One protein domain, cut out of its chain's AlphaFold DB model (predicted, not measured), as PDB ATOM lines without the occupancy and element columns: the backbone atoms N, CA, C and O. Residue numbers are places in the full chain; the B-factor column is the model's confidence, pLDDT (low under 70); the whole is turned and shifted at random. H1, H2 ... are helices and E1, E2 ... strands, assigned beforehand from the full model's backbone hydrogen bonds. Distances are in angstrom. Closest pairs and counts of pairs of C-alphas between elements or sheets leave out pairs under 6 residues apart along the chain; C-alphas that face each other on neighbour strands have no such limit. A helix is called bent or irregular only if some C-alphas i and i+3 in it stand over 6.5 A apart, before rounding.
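Overview. This is residues 100 to 187 of the 313 residues of an uncharacterized protein of Rasamsonia emersonii CBS 393.64 (UniProt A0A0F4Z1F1). A small sheet of three strands, E1 E2 E3, has two helices over one face and no named element over the other: the long H1 runs slantwise over the sheet and on past it, with the short H2 packed beside it. Beyond H2, residues 164 to 187 form a long stretch with no named element that runs away from the sheet, folds back on itself near Glu 176 and makes the end of the model opposite the sheet. The printed part has 88 residues, with two named helices and three named strands in the order H1 E1 E2 E3 H2; the sheet's order is E1 E2 E3, antiparallel throughout, and the class is mixed, helices and strands. The whole is compact by its radius of gyration of the C-alphas, 13.7 A, yet elongated in outline, 43 by 27 by 20 A.

Arrangement. H1, residues 101 to 121, leads by a tight link to E1, residues 126 to 131. E1 forms a hairpin with E2, residues 134 to 139, at 160 degrees; N 129 and O 136 are 2.8 A apart, within hydrogen-bond range. E2 forms a second hairpin with E3, residues 145 to 148, at 153 degrees, with N 137 and O 146 at 2.8 A. The three are a meander, each strand the antiparallel neighbour of the one before, with E1 and E3 as edge strands. H1 is on the sheet at a height of 10.9 A, over E1, E2 and E3, slantwise to the strands at 51 degrees to E2 on the local plane; its closest C-alphas to E1 are those of Cys 119 and Phe 126, 5.2 A apart. H2, residues 156 to 163, is on the same face at a height of 9.5 A, over E2 and E3 and along the strands, at 10 degrees to E2 on the local plane. This gives two layers, helices on one face of a sheet. H1 and H2 touch, closest at the C-alphas of Leu 111 and Ala 160, 5.2 A apart, and run the same way at a shallow tilt of 33 degrees, only just short of steep. In H2 every O i to N i+4 pair is within hydrogen-bond range; in H1, 15 of 17 are.

Along the chain. H1 begins at C-alpha 101, (584.694, 309.155, 450.635), and measures 30.7 A; it is irregular, with C-alphas 102 and 105 7.3 A apart. E1 measures 16.4 A, E2 16.5 A and E3 10.1 A. H2 measures 10.9 A and ends at C-alpha 163, (592.652, 304.033, 470.252).

Size, cuts and confidence. The C-alphas of Gly 143 and Glu 176 are the two farthest apart, 44.3 A. The printed part has no cut, and no link between named elements is long. Residues 168 to 169 pair antiparallel with 185 to 186, and 172 to 173 with 179 to 180. Mean pLDDT of the printed part is 82.3; residues 177 to 187 are under 70.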
ATOM      1  N   LEU A 100     585.421 312.020 454.473       77.75
ATOM      2  CA  LEU A 100     585.023 312.106 453.076       77.75
ATOM      3  C   LEU A 100     585.294 310.770 452.373       77.75
ATOM      4  O   LEU A 100     586.210 310.034 452.738       77.75
ATOM      5  N   PRO A 101     584.503 310.414 451.349       78.00
ATOM      6  CA  PRO A 101     584.694 309.155 450.635       78.00
ATOM      7  C   PRO A 101     586.062 309.066 449.943       78.00
ATOM      8  O   PRO A 101     586.606 307.971 449.822       78.00
ATOM      9  N   GLU A 102     586.628 310.201 449.532       78.50
ATOM     10  CA  GLU A 102     587.914 310.288 448.829       78.50
ATOM     11  C   GLU A 102     589.115 310.053 449.755       78.50
ATOM     12  O   GLU A 102     590.146 309.538 449.324       78.50
ATOM     13  N   SER A 103     588.973 310.361 451.046       76.81
ATOM     14  CA  SER A 103     590.036 310.208 452.042       76.81
ATOM     15  C   SER A 103     590.035 308.839 452.732       76.81
ATOM     16  O   SER A 103     590.911 308.564 453.553       76.81
ATOM     17  N   LYS A 104     589.105 307.937 452.383       82.50
ATOM     18  CA  LYS A 104     588.978 306.606 453.006       82.50
ATOM     19  C   LYS A 104     590.250 305.768 452.927       82.50
ATOM     20  O   LYS A 104     590.587 305.090 453.895       82.50
ATOM     21  N   GLU A 105     590.959 305.829 451.803       84.06
ATOM     22  CA  GLU A 105     592.232 305.120 451.629       84.06
ATOM     23  C   GLU A 105     593.310 305.674 452.566       84.06
ATOM     24  O   GLU A 105     593.952 304.909 453.281       84.06
ATOM     25  N   ALA A 106     593.442 307.001 452.633       84.00
ATOM     26  CA  ALA A 106     594.395 307.661 453.524       84.00
ATOM     27  C   ALA A 106     594.076 307.390 455.005       84.00
ATOM     28  O   ALA A 106     594.977 307.224 455.820       84.00
ATOM     29  N   CYS A 107     592.794 307.270 455.357       84.25
ATOM     30  CA  CYS A 107     592.373 306.878 456.703       84.25
ATOM     31  C   CYS A 107     592.740 305.438 457.052       84.25
ATOM     32  O   CYS A 107     593.050 305.146 458.206       84.25
ATOM     33  N   ALA A 108     592.644 304.526 456.084       87.00
ATOM     34  CA  ALA A 108     593.017 303.134 456.290       87.00
ATOM     35  C   ALA A 108     594.529 303.010 456.517       87.00
ATOM     36  O   ALA A 108     594.943 302.354 457.470       87.00
ATOM     37  N   GLU A 109     595.331 303.711 455.711       87.38
ATOM     38  CA  GLU A 109     596.783 303.810 455.894       87.38
ATOM     39  C   GLU A 109     597.134 304.406 457.267       87.38
ATOM     40  O   GLU A 109     597.913 303.825 458.024       87.38
ATOM     41  N   ALA A 110     596.465 305.497 457.649       86.50
ATOM     42  CA  ALA A 110     596.629 306.118 458.958       86.50
ATOM     43  C   ALA A 110     596.368 305.166 460.119       86.50
ATOM     44  O   ALA A 110     597.141 305.105 461.078       86.50
ATOM     45  N   LEU A 111     595.278 304.406 460.036       89.62
ATOM     46  CA  LEU A 111     594.939 303.425 461.052       89.62
ATOM     47  C   LEU A 111     596.015 302.336 461.161       89.62
ATOM     48  O   LEU A 111     596.353 301.930 462.276       89.62
ATOM     49  N   GLU A 112     596.561 301.865 460.039       90.38
ATOM     50  CA  GLU A 112     597.634 300.869 460.048       90.38
ATOM     51  C   GLU A 112     598.876 301.381 460.783       90.38
ATOM     52  O   GLU A 112     599.411 300.670 461.644       90.38
ATOM     53  N   ASP A 113     599.299 302.616 460.517       89.31
ATOM     54  CA  ASP A 113     600.454 303.226 461.178       89.31
ATOM     55  C   ASP A 113     600.225 303.439 462.678       89.31
ATOM     56  O   ASP A 113     601.083 303.075 463.494       89.31
ATOM     57  N   VAL A 114     599.043 303.933 463.059       90.19
ATOM     58  CA  VAL A 114     598.638 304.084 464.466       90.19
ATOM     59  C   VAL A 114     598.692 302.735 465.186       90.19
ATOM     60  O   VAL A 114     599.316 302.610 466.243       90.19
ATOM     61  N   VAL A 115     598.087 301.691 464.613       91.81
ATOM     62  CA  VAL A 115     598.042 300.357 465.230       91.81
ATOM     63  C   VAL A 115     599.438 299.751 465.346       91.81
ATOM     64  O   VAL A 115     599.785 299.218 466.406       91.81
ATOM     65  N   ASN A 116     600.254 299.859 464.295       90.94
ATOM     66  CA  ASN A 116     601.627 299.361 464.297       90.94
ATOM     67  C   ASN A 116     602.471 300.074 465.365       90.94
ATOM     68  O   ASN A 116     603.218 299.416 466.101       90.94
ATOM     69  N   PHE A 117     602.334 301.397 465.495       89.69
ATOM     70  CA  PHE A 117     603.044 302.166 466.512       89.69
ATOM     71  C   PHE A 117     602.600 301.788 467.928       89.69
ATOM     72  O   PHE A 117     603.443 301.451 468.764       89.69
ATOM     73  N   LEU A 118     601.290 301.761 468.192       90.19
ATOM     74  CA  LEU A 118     600.741 301.436 469.511       90.19
ATOM     75  C   LEU A 118     601.110 300.015 469.954       90.19
ATOM     76  O   LEU A 118     601.527 299.819 471.097       90.19
ATOM     77  N   CYS A 119     601.041 299.028 469.055       91.12
ATOM     78  CA  CYS A 119     601.425 297.649 469.373       91.12
ATOM     79  C   CYS A 119     602.932 297.507 469.632       91.12
ATOM     80  O   CYS A 119     603.340 296.734 470.504       91.12
ATOM     81  N   LYS A 120     603.772 298.259 468.908       89.81
ATOM     82  CA  LYS A 120     605.229 298.259 469.104       89.81
ATOM     83  C   LYS A 120     605.630 298.964 470.402       89.81
ATOM     84  O   LYS A 120     606.528 298.490 471.100       89.81
ATOM     85  N   ARG A 121     604.985 300.089 470.723       87.12
ATOM     86  CA  ARG A 121     605.328 300.947 471.866       87.12
ATOM     87  C   ARG A 121     604.711 300.471 473.180       87.12
ATOM     88  O   ARG A 121     605.374 300.556 474.216       87.12
ATOM     89  N   PHE A 122     603.482 299.958 473.133       89.31
ATOM     90  CA  PHE A 122     602.676 299.563 474.290       89.31
ATOM     91  C   PHE A 122     602.106 298.131 474.145       89.31
ATOM     92  O   PHE A 122     600.890 297.928 474.221       89.31
ATOM     93  N   PRO A 123     602.964 297.096 474.019       89.44
ATOM     94  CA  PRO A 123     602.531 295.706 473.792       89.44
ATOM     95  C   PRO A 123     601.722 295.097 474.954       89.44
ATOM     96  O   PRO A 123     601.036 294.084 474.797       89.44
ATOM     97  N   GLY A 124     601.810 295.690 476.151       86.50
ATOM     98  CA  GLY A 124     601.010 295.291 477.312       86.50
ATOM     99  C   GLY A 124     599.547 295.743 477.233       86.50
ATOM    100  O   GLY A 124     598.691 295.122 477.859       86.50
ATOM    101  N   MET A 125     599.258 296.785 476.450       88.69
ATOM    102  CA  MET A 125     597.939 297.412 476.351       88.69
ATOM    103  C   MET A 125     597.244 297.084 475.032       88.69
ATOM    104  O   MET A 125     596.063 296.748 475.046       88.69
ATOM    105  N   PHE A 126     597.976 297.107 473.922       92.19
ATOM    106  CA  PHE A 126     597.428 296.842 472.597       92.19
ATOM    107  C   PHE A 126     597.944 295.512 472.052       92.19
ATOM    108  O   PHE A 126     599.126 295.182 472.170       92.19
ATOM    109  N   GLU A 127     597.045 294.729 471.464       93.00
ATOM    110  CA  GLU A 127     597.379 293.468 470.808       93.00
ATOM    111  C   GLU A 127     596.679 293.389 469.455       93.00
ATOM    112  O   GLU A 127     595.452 293.338 469.392       93.00
ATOM    113  N   GLN A 128     597.464 293.336 468.379       93.19
ATOM    114  CA  GLN A 128     596.948 293.092 467.035       93.19
ATOM    115  C   GLN A 128     596.974 291.599 466.682       93.19
ATOM    116  O   GLN A 128     597.926 290.877 466.997       93.19
ATOM    117  N   LYS A 129     595.953 291.140 465.957       92.25
ATOM    118  CA  LYS A 129     595.839 289.793 465.390       92.25
ATOM    119  C   LYS A 129     595.453 289.898 463.925       92.25
ATOM    120  O   LYS A 129     594.374 290.374 463.598       92.25
ATOM    121  N   LYS A 130     596.318 289.406 463.041       89.94
ATOM    122  CA  LYS A 130     596.023 289.333 461.606       89.94
ATOM    123  C   LYS A 130     595.254 288.046 461.293       89.94
ATOM    124  O   LYS A 130     595.679 286.959 461.691       89.94
ATOM    125  N   ARG A 131     594.133 288.165 460.584       87.38
ATOM    126  CA  ARG A 131     593.280 287.066 460.106       87.38
ATOM    127  C   ARG A 131     593.036 287.242 458.605       87.38
ATOM    128  O   ARG A 131     592.060 287.851 458.188       87.38
ATOM    129  N   GLY A 132     593.920 286.678 457.784       86.25
ATOM    130  CA  GLY A 132     593.832 286.846 456.331       86.25
ATOM    131  C   GLY A 132     594.086 288.301 455.934       86.25
ATOM    132  O   GLY A 132     595.154 288.824 456.246       86.25
ATOM    133  N   SER A 133     593.119 288.926 455.260       84.62
ATOM    134  CA  SER A 133     593.156 290.345 454.874       84.62
ATOM    135  C   SER A 133     592.637 291.300 455.954       84.62
ATOM    136  O   SER A 133     592.775 292.509 455.798       84.62
ATOM    137  N   ASP A 134     592.075 290.775 457.045       88.81
ATOM    138  CA  ASP A 134     591.555 291.582 458.147       88.81
ATOM    139  C   ASP A 134     592.534 291.600 459.326       88.81
ATOM    140  O   ASP A 134     593.213 290.612 459.636       88.81
ATOM    141  N   THR A 135     592.585 292.731 460.022       90.94
ATOM    142  CA  THR A 135     593.338 292.915 461.262       90.94
ATOM    143  C   THR A 135     592.369 293.235 462.395       90.94
ATOM    144  O   THR A 135     591.545 294.138 462.305       90.94
ATOM    145  N   GLU A 136     592.469 292.475 463.483       93.19
ATOM    146  CA  GLU A 136     591.755 292.721 464.735       93.19
ATOM    147  C   GLU A 136     592.720 293.388 465.718       93.19
ATOM    148  O   GLU A 136     593.779 292.832 466.017       93.19
ATOM    149  N   ILE A 137     592.363 294.560 466.232       93.88
ATOM    150  CA  ILE A 137     593.084 295.248 467.303       93.88
ATOM    151  C   ILE A 137     592.285 295.136 468.597       93.88
ATOM    152  O   ILE A 137     591.091 295.429 468.638       93.88
ATOM    153  N   HIS A 138     592.946 294.678 469.654       93.88
ATOM    154  CA  HIS A 138     592.365 294.520 470.979       93.88
ATOM    155  C   HIS A 138     593.036 295.484 471.952       93.88
ATOM    156  O   HIS A 138     594.241 295.386 472.208       93.88
ATOM    157  N   ASN A 139     592.237 296.383 472.520       91.94
ATOM    158  CA  ASN A 139     592.650 297.218 473.633       91.94
ATOM    159  C   ASN A 139     592.376 296.464 474.940       91.94
ATOM    160  O   ASN A 139     591.237 296.323 475.374       91.94
ATOM    161  N   LYS A 140     593.426 295.961 475.589       89.19
ATOM    162  CA  LYS A 140     593.320 295.166 476.823       89.19
ATOM    163  C   LYS A 140     592.836 295.977 478.021       89.19
ATOM    164  O   LYS A 140     592.405 295.376 479.004       89.19
ATOM    165  N   LYS A 141     592.958 297.307 477.974       86.69
ATOM    166  CA  LYS A 141     592.566 298.190 479.078       86.69
ATOM    167  C   LYS A 141     591.080 298.523 479.038       86.69
ATOM    168  O   LYS A 141     590.441 298.439 480.080       86.69
ATOM    169  N   THR A 142     590.540 298.836 477.861       87.00
ATOM    170  CA  THR A 142     589.100 299.103 477.683       87.00
ATOM    171  C   THR A 142     588.303 297.818 477.445       87.00
ATOM    172  O   THR A 142     587.120 297.748 477.759       87.00
ATOM    173  N   GLY A 143     588.959 296.760 476.954       88.62
ATOM    174  CA  GLY A 143     588.335 295.488 476.577       88.62
ATOM    175  C   GLY A 143     587.721 295.497 475.174       88.62
ATOM    176  O   GLY A 143     587.134 294.496 474.755       88.62
ATOM    177  N   GLU A 144     587.857 296.600 474.438       89.94
ATOM    178  CA  GLU A 144     587.282 296.770 473.108       89.94
ATOM    179  C   GLU A 144     588.105 296.073 472.027       89.94
ATOM    180  O   GLU A 144     589.339 295.996 472.080       89.94
ATOM    181  N   LYS A 145     587.400 295.588 471.004       92.62
ATOM    182  CA  LYS A 145     587.994 294.948 469.834       92.62
ATOM    183  C   LYS A 145     587.455 295.596 468.581       92.62
ATOM    184  O   LYS A 145     586.243 295.633 468.385       92.62
ATOM    185  N   PHE A 146     588.363 296.023 467.721       92.12
ATOM    186  CA  PHE A 146     588.025 296.611 466.435       92.12
ATOM    187  C   PHE A 146     588.615 295.757 465.322       92.12
ATOM    188  O   PHE A 146     589.749 295.291 465.424       92.12
ATOM    189  N   VAL A 147     587.834 295.531 464.268       91.88
ATOM    190  CA  VAL A 147     588.266 294.805 463.071       91.88
ATOM    191  C   VAL A 147     588.274 295.780 461.903       91.88
ATOM    192  O   VAL A 147     587.276 296.465 461.659       91.88
ATOM    193  N   PHE A 148     589.408 295.839 461.209       89.75
ATOM    194  CA  PHE A 148     589.626 296.695 460.049       89.75
ATOM    195  C   PHE A 148     590.415 295.961 458.954       89.75
ATOM    196  O   PHE A 148     591.138 295.002 459.233       89.75
ATOM    197  N   GLY A 149     590.257 296.392 457.704       86.25
ATOM    198  CA  GLY A 149     590.818 295.760 456.512       86.25
ATOM    199  C   GLY A 149     589.771 295.653 455.406       86.25
ATOM    200  O   GLY A 149     589.267 296.659 454.910       86.25
ATOM    201  N   SER A 150     589.434 294.426 455.008       80.38
ATOM    202  CA  SER A 150     588.405 294.174 453.990       80.38
ATOM    203  C   SER A 150     586.990 294.292 454.556       80.38
ATOM    204  O   SER A 150     586.070 294.690 453.843       80.38
ATOM    205  N   ASN A 151     586.813 293.946 455.832       77.50
ATOM    206  CA  ASN A 151     585.527 294.000 456.518       77.50
ATOM    207  C   ASN A 151     585.554 295.013 457.670       77.50
ATOM    208  O   ASN A 151     585.669 294.657 458.846       77.50
ATOM    209  N   ASN A 152     585.465 296.296 457.318       77.50
ATOM    210  CA  ASN A 152     585.447 297.377 458.295       77.50
ATOM    211  C   ASN A 152     584.114 297.397 459.048       77.50
ATOM    212  O   ASN A 152     583.059 297.625 458.460       77.50
ATOM    213  N   THR A 153     584.172 297.202 460.368       79.62
ATOM    214  CA  THR A 153     582.991 297.372 461.237       79.62
ATOM    215  C   THR A 153     582.665 298.855 461.455       79.62
ATOM    216  O   THR A 153     581.523 299.214 461.726       79.62
ATOM    217  N   MET A 154     583.677 299.714 461.334       87.00
ATOM    218  CA  MET A 154     583.633 301.146 461.606       87.00
ATOM    219  C   MET A 154     584.607 301.867 460.666       87.00
ATOM    220  O   MET A 154     585.528 301.241 460.135       87.00
ATOM    221  N   GLU A 155     584.400 303.166 460.437       89.38
ATOM    222  CA  GLU A 155     585.315 303.970 459.620       89.38
ATOM    223  C   GLU A 155     586.743 303.920 460.214       89.38
ATOM    224  O   GLU A 155     586.896 304.104 461.426       89.38
ATOM    225  N   PRO A 156     587.797 303.682 459.404       89.06
ATOM    226  CA  PRO A 156     589.150 303.449 459.917       89.06
ATOM    227  C   PRO A 156     589.682 304.564 460.821       89.06
ATOM    228  O   PRO A 156     590.311 304.296 461.843       89.06
ATOM    229  N   LEU A 157     589.376 305.819 460.486       86.44
ATOM    230  CA  LEU A 157     589.810 306.951 461.298       86.44
ATOM    231  C   LEU A 157     589.121 306.986 462.666       86.44
ATOM    232  O   LEU A 157     589.743 307.359 463.653       86.44
ATOM    233  N   GLU A 158     587.856 306.574 462.750       89.06
ATOM    234  CA  GLU A 158     587.143 306.533 464.029       89.06
ATOM    235  C   GLU A 158     587.782 305.496 464.960       89.06
ATOM    236  O   GLU A 158     587.979 305.761 466.145       89.06
ATOM    237  N   ILE A 159     588.194 304.347 464.408       91.12
ATOM    238  CA  ILE A 159     588.957 303.337 465.150       91.12
ATOM    239  C   ILE A 159     590.284 303.932 465.636       91.12
ATOM    240  O   ILE A 159     590.632 303.761 466.801       91.12
ATOM    241  N   ALA A 160     591.011 304.647 464.772       89.81
ATOM    242  CA  ALA A 160     592.294 305.247 465.133       89.81
ATOM    243  C   ALA A 160     592.139 306.232 466.302       89.81
ATOM    244  O   ALA A 160     592.846 306.113 467.300       89.81
ATOM    245  N   VAL A 161     591.145 307.120 466.225       87.94
ATOM    246  CA  VAL A 161     590.871 308.129 467.257       87.94
ATOM    247  C   VAL A 161     590.388 307.505 468.570       87.94
ATOM    248  O   VAL A 161     590.755 307.968 469.646       87.94
ATOM    249  N   ARG A 162     589.604 306.420 468.523       89.50
ATOM    250  CA  ARG A 162     589.211 305.675 469.735       89.50
ATOM    251  C   ARG A 162     590.416 305.051 470.448       89.50
ATOM    252  O   ARG A 162     590.405 304.922 471.673       89.50
ATOM    253  N   LEU A 163     591.449 304.656 469.700       89.88
ATOM    254  CA  LEU A 163     592.652 304.033 470.252       89.88
ATOM    255  C   LEU A 163     593.638 305.050 470.841       89.88
ATOM    256  O   LEU A 163     594.332 304.699 471.800       89.88
ATOM    257  N   THR A 164     593.706 306.269 470.300       87.56
ATOM    258  CA  THR A 164     594.676 307.310 470.684       87.56
ATOM    259  C   THR A 164     594.108 308.324 471.680       87.56
ATOM    260  O   THR A 164     592.898 308.468 471.835       87.56
ATOM    261  N   MET A 165     594.997 309.031 472.389       83.56
ATOM    262  CA  MET A 165     594.626 310.217 473.181       83.56
ATOM    263  C   MET A 165     594.611 311.483 472.322       83.56
ATOM    264  O   MET A 165     593.797 312.366 472.565       83.56
ATOM    265  N   GLU A 166     595.468 311.525 471.303       82.81
ATOM    266  CA  GLU A 166     595.608 312.652 470.385       82.81
ATOM    267  C   GLU A 166     594.403 312.791 469.444       82.81
ATOM    268  O   GLU A 166     593.757 311.802 469.073       82.81
ATOM    269  N   ASP A 167     594.163 314.027 469.015       80.69
ATOM    270  CA  ASP A 167     593.218 314.381 467.960       80.69
ATOM    271  C   ASP A 167     593.869 314.165 466.582       80.69
ATOM    272  O   ASP A 167     594.988 314.614 466.326       80.69
ATOM    273  N   LEU A 168     593.179 313.467 465.672       79.62
ATOM    274  CA  LEU A 168     593.721 313.097 464.359       79.62
ATOM    275  C   LEU A 168     593.055 313.904 463.247       79.62
ATOM    276  O   LEU A 168     591.827 314.018 463.203       79.62
ATOM    277  N   SER A 169     593.866 314.426 462.323       79.88
ATOM    278  CA  SER A 169     593.401 315.077 461.096       79.88
ATOM    279  C   SER A 169     594.197 314.593 459.888       79.88
ATOM    280  O   SER A 169     595.419 314.483 459.958       79.88
ATOM    281  N   ILE A 170     593.505 314.310 458.785       78.12
ATOM    282  CA  ILE A 170     594.120 313.810 457.549       78.12
ATOM    283  C   ILE A 170     594.177 314.955 456.539       78.12
ATOM    284  O   ILE A 170     593.165 315.602 456.273       78.12
ATOM    285  N   LEU A 171     595.359 315.200 455.973       76.44
ATOM    286  CA  LEU A 171     595.540 316.163 454.892       76.44
ATOM    287  C   LEU A 171     595.792 315.414 453.589       76.44
ATOM    288  O   LEU A 171     596.600 314.487 453.539       76.44
ATOM    289  N   MET A 172     595.117 315.851 452.534       75.00
ATOM    290  CA  MET A 172     595.261 315.295 451.196       75.00
ATOM    291  C   MET A 172     595.974 316.307 450.308       75.00
ATOM    292  O   MET A 172     595.873 317.516 450.511       75.00
ATOM    293  N   LYS A 173     596.743 315.806 449.344       75.69
ATOM    294  CA  LYS A 173     597.485 316.633 448.392       75.69
ATOM    295  C   LYS A 173     596.723 316.677 447.072       75.69
ATOM    296  O   LYS A 173     596.372 315.618 446.554       75.69
ATOM    297  N   ASN A 174     596.488 317.875 446.542       76.75
ATOM    298  CA  ASN A 174     595.882 318.045 445.222       76.75
ATOM    299  C   ASN A 174     596.909 317.797 444.101       76.75
ATOM    300  O   ASN A 174     598.118 317.687 444.336       76.75
ATOM    301  N   ASP A 175     596.420 317.745 442.862       76.75
ATOM    302  CA  ASP A 175     597.254 317.573 441.665       76.75
ATOM    303  C   ASP A 175     598.238 318.740 441.443       76.75
ATOM    304  O   ASP A 175     599.267 318.581 440.787       76.75
ATOM    305  N   GLU A 176     597.952 319.906 442.026       74.44
ATOM    306  CA  GLU A 176     598.780 321.121 441.973       74.44
ATOM    307  C   GLU A 176     599.891 321.127 443.041       74.44
ATOM    308  O   GLU A 176     600.803 321.953 443.016       74.44
ATOM    309  N   GLY A 177     599.870 320.145 443.942       67.69
ATOM    310  CA  GLY A 177     600.870 319.920 444.969       67.69
ATOM    311  C   GLY A 177     600.633 320.632 446.302       67.69
ATOM    312  O   GLY A 177     601.492 320.538 447.183       67.69
ATOM    313  N   GLU A 178     599.491 321.287 446.464       68.25
ATOM    314  CA  GLU A 178     599.031 321.921 447.696       68.25
ATOM    315  C   GLU A 178     598.320 320.906 448.600       68.25
ATOM    316  O   GLU A 178     597.620 320.003 448.135       68.25
ATOM    317  N   TYR A 179     598.497 321.052 449.914       61.66
ATOM    318  CA  TYR A 179     597.784 320.242 450.900       61.66
ATOM    319  C   TYR A 179     596.505 320.948 451.317       61.66
ATOM    320  O   TYR A 179     596.540 322.105 451.735       61.66
ATOM    321  N   TYR A 180     595.395 320.228 451.273       59.75
ATOM    322  CA  TYR A 180     594.114 320.704 451.753       59.75
ATOM    323  C   TYR A 180     593.625 319.809 452.894       59.75
ATOM    324  O   TYR A 180     593.786 318.584 452.888       59.75
ATOM    325  N   LEU A 181     593.036 320.445 453.909       53.50
ATOM    326  CA  LEU A 181     592.319 319.744 454.964       53.50
ATOM    327  C   LEU A 181     590.876 319.598 454.506       53.50
ATOM    328  O   LEU A 181     590.025 320.463 454.716       53.50
ATOM    329  N   GLU A 182     590.610 318.498 453.824       45.34
ATOM    330  CA  GLU A 182     589.256 318.144 453.445       45.34
ATOM    331  C   GLU A 182     588.591 317.475 454.640       45.34
ATOM    332  O   GLU A 182     588.721 316.278 454.866       45.34
ATOM    333  N   ARG A 183     587.954 318.321 455.458       44.88
ATOM    334  CA  ARG A 183     586.966 318.008 456.504       44.88
ATOM    335  C   ARG A 183     587.080 316.608 457.100       44.88
ATOM    336  O   ARG A 183     586.171 315.783 457.026       44.88
ATOM    337  N   GLN A 184     588.224 316.377 457.720       44.16
ATOM    338  CA  GLN A 184     588.481 315.157 458.436       44.16
ATOM    339  C   GLN A 184     589.357 315.455 459.634       44.16
ATOM    340  O   GLN A 184     590.582 315.404 459.570       44.16
ATOM    341  N   SER A 185     588.686 315.811 460.716       48.38
ATOM    342  CA  SER A 185     589.277 316.000 462.024       48.38
ATOM    343  C   SER A 185     588.337 315.394 463.051       48.38
ATOM    344  O   SER A 185     587.116 315.518 462.939       48.38
ATOM    345  N   VAL A 186     588.913 314.726 464.042       49.56
ATOM    346  CA  VAL A 186     588.230 314.536 465.315       49.56
ATOM    347  C   VAL A 186     588.977 315.370 466.316       49.56
ATOM    348  O   VAL A 186     590.125 315.059 466.614       49.56
ATOM    349  N   SER A 187     588.334 316.438 466.783       49.47
ATOM    350  CA  SER A 187     588.856 317.218 467.892       49.47
ATOM    351  C   SER A 187     587.948 317.078 469.098       49.47
ATOM    352  O   SER A 187     586.806 317.533 469.090       49.47
TER     353      SER A 187